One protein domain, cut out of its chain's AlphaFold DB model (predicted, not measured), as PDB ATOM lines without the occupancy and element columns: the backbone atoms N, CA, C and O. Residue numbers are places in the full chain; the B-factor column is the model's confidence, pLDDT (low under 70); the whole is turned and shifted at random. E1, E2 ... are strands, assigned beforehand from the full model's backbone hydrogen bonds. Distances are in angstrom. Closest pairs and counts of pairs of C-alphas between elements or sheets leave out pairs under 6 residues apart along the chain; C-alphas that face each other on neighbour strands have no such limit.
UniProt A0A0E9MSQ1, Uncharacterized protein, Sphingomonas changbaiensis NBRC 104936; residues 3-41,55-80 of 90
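What this domain is: This is residues 3 to 41 and 55 to 80 of the 90 residues of an uncharacterized protein of Sphingomonas changbaiensis NBRC 104936 (UniProt A0A0E9MSQ1). With little regular structure, the domain is one twisted, curled sheet of four antiparallel strands, ordered E3 E2 E1 E4, with residues 20 to 25 of the E2 to E3 loop sticking out. The 65 printed residues hold E1, E2, E3, E4 in chain order and no named helix: all strand, with 23 residues in named elements. It is only just compact, close to loose, with radius of gyration of the C-alphas 12.7 A and spans of 35 by 25 by 21 A.

Where its parts are: E1, residues 3 to 6, begins at C-alpha 3 (175.112, 31.542, 115.260). E2, residues 9 to 16, is 20.0 A long; E3, residues 30 to 35, 16.4 A. E4, residues 64 to 68, ends at C-alpha 68 (170.640, 29.520, 119.503).

How they stand to each other: E1, E2 and E3 form a meander, each strand the antiparallel neighbour of the one before. Hairpin E1 and E2 has N 4 and O 11 at 3.0 A; hairpin E2 and E3 has N 14 and O 32 at 2.9 A. E4 is antiparallel to E1 at 170 degrees, with N 5 and O 64 at 2.9 A. Edge strands E3 and E4 are apart.

The domain as a whole: Residues 42 to 54 are cut out, leaving 25.7 A between C-alphas 41 and 55. The E2 to E3 link is long, 13 residues. Residues 55 to 59 have pLDDT under 70.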
ATOM      1  N   LEU A   3     174.305  31.769 116.458       92.12
ATOM      2  CA  LEU A   3     175.112  31.542 115.260       92.12
ATOM      3  C   LEU A   3     174.184  31.394 114.063       92.12
ATOM      4  O   LEU A   3     173.116  30.788 114.168       92.12
ATOM      5  N   GLY A   4     174.592  31.921 112.920       93.94
ATOM      6  CA  GLY A   4     173.796  31.801 111.713       93.94
ATOM      7  C   GLY A   4     174.430  32.471 110.516       93.94
ATOM      8  O   GLY A   4     175.650  32.623 110.430       93.94
ATOM      9  N   GLN A   5     173.573  32.888 109.592       94.50
ATOM     10  CA  GLN A   5     173.983  33.436 108.310       94.50
ATOM     11  C   GLN A   5     173.246  34.734 107.983       94.50
ATOM     12  O   GLN A   5     172.071  34.924 108.323       94.50
ATOM     13  N   SER A   6     173.934  35.633 107.283       93.38
ATOM     14  CA  SER A   6     173.341  36.838 106.706       93.38
ATOM     15  C   SER A   6     174.105  37.248 105.452       93.38
ATOM     16  O   SER A   6     175.316  37.430 105.494       93.38
ATOM     17  N   GLY A   7     173.409  37.352 104.316       92.00
ATOM     18  CA  GLY A   7     174.034  37.736 103.042       92.00
ATOM     19  C   GLY A   7     175.131  36.782 102.550       92.00
ATOM     20  O   GLY A   7     176.036  37.226 101.859       92.00
ATOM     21  N   GLY A   8     175.074  35.498 102.927       92.12
ATOM     22  CA  GLY A   8     176.105  34.500 102.607       92.12
ATOM     23  C   GLY A   8     177.275  34.449 103.597       92.12
ATOM     24  O   GLY A   8     178.032  33.484 103.580       92.12
ATOM     25  N   ASP A   9     177.390  35.422 104.506       94.62
ATOM     26  CA  ASP A   9     178.406  35.424 105.557       94.62
ATOM     27  C   ASP A   9     177.938  34.640 106.788       94.62
ATOM     28  O   ASP A   9     176.796  34.781 107.237       94.62
ATOM     29  N   ALA A  10     178.857  33.884 107.394       95.12
ATOM     30  CA  ALA A  10     178.665  33.330 108.727       95.12
ATOM     31  C   ALA A  10     178.781  34.444 109.781       95.12
ATOM     32  O   ALA A  10     179.770  35.189 109.832       95.12
ATOM     33  N   VAL A  11     177.765  34.557 110.632       95.38
ATOM     34  CA  VAL A  11     177.621  35.624 111.624       95.38
ATOM     35  C   VAL A  11     177.324  35.060 113.007       95.38
ATOM     36  O   VAL A  11     176.675  34.024 113.153       95.38
ATOM     37  N   ALA A  12     177.780  35.774 114.030       92.62
ATOM     38  CA  ALA A  12     177.515  35.454 115.422       92.62
ATOM     39  C   ALA A  12     177.017  36.683 116.179       92.62
ATOM     40  O   ALA A  12     177.624  37.750 116.100       92.62
ATOM     41  N   LEU A  13     175.939  36.516 116.945       91.00
ATOM     42  CA  LEU A  13     175.516  37.454 117.979       91.00
ATOM     43  C   LEU A  13     176.011  36.934 119.333       91.00
ATOM     44  O   LEU A  13     175.485  35.950 119.870       91.00
ATOM     45  N   VAL A  14     177.019  37.601 119.886       89.81
ATOM     46  CA  VAL A  14     177.696  37.205 121.130       89.81
ATOM     47  C   VAL A  14     177.596  38.314 122.171       89.81
ATOM     48  O   VAL A  14     177.386  39.480 121.836       89.81
ATOM     49  N   TYR A  15     177.727  37.950 123.443       88.50
ATOM     50  CA  TYR A  15     177.752  38.916 124.534       88.50
ATOM     51  C   TYR A  15     179.195  39.356 124.780       88.50
ATOM     52  O   TYR A  15     180.017  38.563 125.234       88.50
ATOM     53  N   GLN A  16     179.521  40.597 124.425       88.75
ATOM     54  CA  GLN A  16     180.857  41.147 124.612       88.75
ATOM     55  C   GLN A  16     180.940  41.768 126.010       88.75
ATOM     56  O   GLN A  16     180.145  42.641 126.340       88.75
ATOM     57  N   THR A  17     181.902  41.330 126.825       90.56
ATOM     58  CA  THR A  17     182.069  41.789 128.218       90.56
ATOM     59  C   THR A  17     183.293  42.685 128.422       90.56
ATOM     60  O   THR A  17     183.634  43.008 129.555       90.56
ATOM     61  N   GLY A  18     184.005  43.035 127.350       90.75
ATOM     62  CA  GLY A  18     185.201  43.876 127.398       90.75
ATOM     63  C   GLY A  18     185.874  44.012 126.034       90.75
ATOM     64  O   GLY A  18     185.360  43.518 125.030       90.75
ATOM     65  N   GLY A  19     187.035  44.662 126.010       90.62
ATOM     66  CA  GLY A  19     187.788  44.962 124.791       90.62
ATOM     67  C   GLY A  19     187.420  46.314 124.180       90.62
ATOM     68  O   GLY A  19     186.745  47.133 124.802       90.62
ATOM     69  N   GLU A  20     187.872  46.531 122.948       90.25
ATOM     70  CA  GLU A  20     187.754  47.808 122.244       90.25
ATOM     71  C   GLU A  20     186.636  47.798 121.197       90.25
ATOM     72  O   GLU A  20     186.289  46.766 120.614       90.25
ATOM     73  N   THR A  21     186.088  48.978 120.926       85.69
ATOM     74  CA  THR A  21     185.161  49.237 119.821       85.69
ATOM     75  C   THR A  21     185.693  50.375 118.954       85.69
ATOM     76  O   THR A  21     186.629  51.079 119.327       85.69
ATOM     77  N   SER A  22     185.050  50.645 117.817       86.19
ATOM     78  CA  SER A  22     185.374  51.826 117.001       86.19
ATOM     79  C   SER A  22     185.171  53.166 117.726       86.19
ATOM     80  O   SER A  22     185.616  54.194 117.227       86.19
ATOM     81  N   ARG A  23     184.498  53.172 118.885       88.81
ATOM     82  CA  ARG A  23     184.276  54.352 119.735       88.81
ATOM     83  C   ARG A  23     185.161  54.361 120.990       88.81
ATOM     84  O   ARG A  23     184.918  55.166 121.882       88.81
ATOM     85  N   GLY A  24     186.164  53.484 121.055       93.56
ATOM     86  CA  GLY A  24     187.015  53.278 122.229       93.56
ATOM     87  C   GLY A  24     186.558  52.102 123.102       93.56
ATOM     88  O   GLY A  24     185.780  51.259 122.622       93.56
ATOM     89  N   PRO A  25     187.019  52.046 124.368       94.44
ATOM     90  CA  PRO A  25     186.801  50.903 125.245       94.44
ATOM     91  C   PRO A  25     185.321  50.616 125.467       94.44
ATOM     92  O   PRO A  25     184.486  51.522 125.541       94.44
ATOM     93  N   LEU A  26     184.983  49.336 125.605       89.75
ATOM     94  CA  LEU A  26     183.619  48.924 125.897       89.75
ATOM     95  C   LEU A  26     183.214  49.369 127.314       89.75
ATOM     96  O   LEU A  26     183.665  48.798 128.303       89.75
ATOM     97  N   GLY A  27     182.341  50.376 127.412       90.62
ATOM     98  CA  GLY A  27     181.919  50.937 128.703       90.62
ATOM     99  C   GLY A  27     181.020  50.020 129.543       90.62
ATOM    100  O   GLY A  27     181.030  50.115 130.767       90.62
ATOM    101  N   ALA A  28     180.249  49.131 128.910       90.25
ATOM    102  CA  ALA A  28     179.415  48.137 129.587       90.25
ATOM    103  C   ALA A  28     179.212  46.894 128.701       90.25
ATOM    104  O   ALA A  28     179.211  47.028 127.474       90.25
ATOM    105  N   PRO A  29     179.001  45.697 129.282       89.19
ATOM    106  CA  PRO A  29     178.724  44.496 128.506       89.19
ATOM    107  C   PRO A  29     177.467  44.618 127.635       89.19
ATOM    108  O   PRO A  29     176.404  45.024 128.106       89.19
ATOM    109  N   GLU A  30     177.561  44.218 126.369       87.62
ATOM    110  CA  GLU A  30     176.461  44.345 125.410       87.62
ATOM    111  C   GLU A  30     176.490  43.261 124.325       87.62
ATOM    112  O   GLU A  30     177.501  42.604 124.071       87.62
ATOM    113  N   TRP A  31     175.344  43.059 123.673       87.19
ATOM    114  CA  TRP A  31     175.214  42.139 122.546       87.19
ATOM    115  C   TRP A  31     175.834  42.743 121.286       87.19
ATOM    116  O   TRP A  31     175.481  43.853 120.886       87.19
ATOM    117  N   LYS A  32     176.734  41.996 120.640       89.00
ATOM    118  CA  LYS A  32     177.461  42.427 119.444       89.00
ATOM    119  C   LYS A  32     177.419  41.383 118.345       89.00
ATOM    120  O   LYS A  32     177.505  40.181 118.598       89.00
ATOM    121  N   CYS A  33     177.321  41.876 117.119       90.69
ATOM    122  CA  CYS A  33     177.353  41.061 115.918       90.69
ATOM    123  C   CYS A  33     178.762  41.021 115.338       90.69
ATOM    124  O   CYS A  33     179.357  42.065 115.072       90.69
ATOM    125  N   PHE A  34     179.248  39.819 115.057       91.31
ATOM    126  CA  PHE A  34     180.522  39.595 114.392       91.31
ATOM    127  C   PHE A  34     180.318  38.799 113.110       91.31
ATOM    128  O   PHE A  34     179.551  37.837 113.080       91.31
ATOM    129  N   ARG A  35     181.042  39.180 112.054       93.81
ATOM    130  CA  ARG A  35     181.266  38.296 110.906       93.81
ATOM    131  C   ARG A  35     182.403  37.364 111.271       93.81
ATOM    132  O   ARG A  35     183.506  37.838 111.539       93.81
ATOM    133  N   LEU A  36     182.139  36.061 111.283       92.88
ATOM    134  CA  LEU A  36     183.116  35.067 111.727       92.88
ATOM    135  C   LEU A  36     184.361  35.052 110.835       92.88
ATOM    136  O   LEU A  36     185.461  34.851 111.328       92.88
ATOM    137  N   THR A  37     184.208  35.385 109.551       92.31
ATOM    138  CA  THR A  37     185.315  35.536 108.591       92.31
ATOM    139  C   THR A  37     186.293  36.662 108.932       92.31
ATOM    140  O   THR A  37     187.380  36.716 108.367       92.31
ATOM    141  N   LYS A  38     185.923  37.573 109.840       92.94
ATOM    142  CA  LYS A  38     186.769  38.681 110.304       92.94
ATOM    143  C   LYS A  38     187.351  38.451 111.699       92.94
ATOM    144  O   LYS A  38     188.061  39.319 112.199       92.94
ATOM    145  N   LEU A  39     187.023  37.331 112.343       91.19
ATOM    146  CA  LEU A  39     187.570  36.965 113.645       91.19
ATOM    147  C   LEU A  39     188.820  36.106 113.463       91.19
ATOM    148  O   LEU A  39     188.889  35.257 112.580       91.19
ATOM    149  N   SER A  40     189.807  36.321 114.323       91.81
ATOM    150  CA  SER A  40     191.036  35.529 114.382       91.81
ATOM    151  C   SER A  40     191.565  35.515 115.817       91.81
ATOM    152  O   SER A  40     191.141  36.339 116.627       91.81
ATOM    153  N   GLY A  41     192.446  34.563 116.142       91.06
ATOM    154  CA  GLY A  41     193.068  34.481 117.470       91.06
ATOM    155  C   GLY A  41     192.096  34.145 118.607       91.06
ATOM    156  O   GLY A  41     192.260  34.634 119.718       91.06
ATOM    157  N   HIS A  55     168.337  37.996 124.807       60.81
ATOM    158  CA  HIS A  55     168.414  38.654 123.487       60.81
ATOM    159  C   HIS A  55     167.034  38.712 122.793       60.81
ATOM    160  O   HIS A  55     166.880  38.378 121.621       60.81
ATOM    161  N   ARG A  56     165.997  39.134 123.536       53.19
ATOM    162  CA  ARG A  56     164.621  39.361 123.042       53.19
ATOM    163  C   ARG A  56     164.556  40.456 121.985       53.19
ATOM    164  O   ARG A  56     163.587  40.534 121.241       53.19
ATOM    165  N   GLN A  57     165.563  41.320 121.943       52.69
ATOM    166  CA  GLN A  57     165.655  42.359 120.939       52.69
ATOM    167  C   GLN A  57     166.161  41.730 119.642       52.69
ATOM    168  O   GLN A  57     167.276  41.207 119.601       52.69
ATOM    169  N   ALA A  58     165.325  41.758 118.604       53.16
ATOM    170  CA  ALA A  58     165.677  41.289 117.274       53.16
ATOM    171  C   ALA A  58     166.921  42.042 116.781       53.16
ATOM    172  O   ALA A  58     166.856  43.202 116.380       53.16
ATOM    173  N   GLN A  59     168.076  41.389 116.847       65.25
ATOM    174  CA  GLN A  59     169.310  41.905 116.277       65.25
ATOM    175  C   GLN A  59     169.347  41.420 114.829       65.25
ATOM    176  O   GLN A  59     169.618  40.254 114.558       65.25
ATOM    177  N   SER A  60     169.036  42.318 113.893       76.19
ATOM    178  CA  SER A  60     168.859  42.029 112.458       76.19
ATOM    179  C   SER A  60     170.099  41.468 111.749       76.19
ATOM    180  O   SER A  60     170.041  41.137 110.564       76.19
ATOM    181  N   CYS A  61     171.232  41.360 112.444       87.75
ATOM    182  CA  CYS A  61     172.476  40.886 111.863       87.75
ATOM    183  C   CYS A  61     172.475  39.388 111.552       87.75
ATOM    184  O   CYS A  61     173.235  38.979 110.677       87.75
ATOM    185  N   VAL A  62     171.627  38.586 112.210       90.94
ATOM    186  CA  VAL A  62     171.438  37.164 111.891       90.94
ATOM    187  C   VAL A  62     170.104  36.997 111.174       90.94
ATOM    188  O   VAL A  62     169.050  37.219 111.762       90.94
ATOM    189  N   ARG A  63     170.146  36.627 109.892       91.25
ATOM    190  CA  ARG A  63     168.942  36.519 109.051       91.25
ATOM    191  C   ARG A  63     168.382  35.102 109.024       91.25
ATOM    192  O   ARG A  63     167.172  34.920 108.963       91.25
ATOM    193  N   ILE A  64     169.274  34.117 109.054       91.62
ATOM    194  CA  ILE A  64     168.964  32.692 109.147       91.62
ATOM    195  C   ILE A  64     169.679  32.178 110.393       91.62
ATOM    196  O   ILE A  64     170.901  32.283 110.477       91.62
ATOM    197  N   VAL A  65     168.922  31.678 111.371       90.94
ATOM    198  CA  VAL A  65     169.474  31.181 112.636       90.94
ATOM    199  C   VAL A  65     169.827  29.707 112.489       90.94
ATOM    200  O   VAL A  65     168.955  28.873 112.264       90.94
ATOM    201  N   ASP A  66     171.106  29.391 112.658       91.88
ATOM    202  CA  ASP A  66     171.590  28.016 112.670       91.88
ATOM    203  C   ASP A  66     171.498  27.411 114.067       91.88
ATOM    204  O   ASP A  66     170.938  26.334 114.233       91.88
ATOM    205  N   TYR A  67     172.036  28.117 115.065       89.06
ATOM    206  CA  TYR A  67     172.040  27.704 116.463       89.06
ATOM    207  C   TYR A  67     171.676  28.879 117.364       89.06
ATOM    208  O   TYR A  67     172.160  29.995 117.173       89.06
ATOM    209  N   ASP A  68     170.894  28.599 118.400       85.81
ATOM    210  CA  ASP A  68     170.640  29.520 119.503       85.81
ATOM    211  C   ASP A  68     170.849  28.782 120.828       85.81
ATOM    212  O   ASP A  68     170.273  27.708 121.054       85.81
ATOM    213  N   ALA A  69     171.713  29.362 121.663       81.31
ATOM    214  CA  ALA A  69     172.038  28.880 122.999       81.31
ATOM    215  C   ALA A  69     170.939  29.180 124.031       81.31
ATOM    216  O   ALA A  69     170.993  28.643 125.129       81.31
ATOM    217  N   ASN A  70     169.957  30.030 123.714       77.44
ATOM    218  CA  ASN A  70     168.797  30.226 124.576       77.44
ATOM    219  C   ASN A  70     167.873  28.998 124.533       77.44
ATOM    220  O   ASN A  70     167.465  28.558 123.456       77.44
ATOM    221  N   GLU A  71     167.505  28.477 125.704       73.75
ATOM    222  CA  GLU A  71     166.575  27.350 125.853       73.75
ATOM    223  C   GLU A  71     165.206  27.660 125.242       73.75
ATOM    224  O   GLU A  71     164.670  26.870 124.467       73.75
ATOM    225  N   ALA A  72     164.684  28.854 125.522       75.56
ATOM    226  CA  ALA A  72     163.437  29.364 124.967       75.56
ATOM    227  C   ALA A  72     163.712  30.255 123.747       75.56
ATOM    228  O   ALA A  72     163.265  31.405 123.690       75.56
ATOM    229  N   SER A  73     164.514  29.760 122.799       76.12
ATOM    230  CA  SER A  73     164.786  30.491 121.562       76.12
ATOM    231  C   SER A  73     163.475  30.804 120.823       76.12
ATOM    232  O   SER A  73     162.722  29.879 120.513       76.12
ATOM    233  N   PRO A  74     163.191  32.081 120.504       79.38
ATOM    234  CA  PRO A  74     162.029  32.449 119.700       79.38
ATOM    235  C   PRO A  74     162.283  32.278 118.192       79.38
ATOM    236  O   PRO A  74     161.393  32.534 117.385       79.38
ATOM    237  N   TYR A  75     163.501  31.897 117.799       78.19
ATOM    238  CA  TYR A  75     163.918  31.778 116.408       78.19
ATOM    239  C   TYR A  75     164.032  30.295 116.075       78.19
ATOM    240  O   TYR A  75     164.958  29.668 116.570       78.19
ATOM    241  N   SER A  76     163.114  29.736 115.274       84.44
ATOM    242  CA  SER A  76     163.130  28.326 114.838       84.44
ATOM    243  C   SER A  76     164.480  27.970 114.193       84.44
ATOM    244  O   SER A  76     164.665  28.235 113.002       84.44
ATOM    245  N   PRO A  77     165.450  27.424 114.950       86.94
ATOM    246  CA  PRO A  77     166.822  27.344 114.489       86.94
ATOM    247  C   PRO A  77     166.963  26.134 113.567       86.94
ATOM    248  O   PRO A  77     166.365  25.087 113.825       86.94
ATOM    249  N   LEU A  78     167.772  26.250 112.511       87.69
ATOM    250  CA  LEU A  78     167.974  25.154 111.556       87.69
ATOM    251  C   LEU A  78     168.576  23.909 112.214       87.69
ATOM    252  O   LEU A  78     168.361  22.793 111.742       87.69
ATOM    253  N   ARG A  79     169.343  24.091 113.293       85.81
ATOM    254  CA  ARG A  79     169.968  23.011 114.050       85.81
ATOM    255  C   ARG A  79     169.660  23.159 115.536       85.81
ATOM    256  O   ARG A  79     169.725  24.239 116.124       85.81
ATOM    257  N   SER A  80     169.317  22.037 116.161       79.31
ATOM    258  CA  SER A  80     169.085  21.979 117.602       79.31
ATOM    259  C   SER A  80     170.401  21.737 118.327       79.31
ATOM    260  O   SER A  80     171.172  20.863 117.940       79.31
TER     261      SER A  80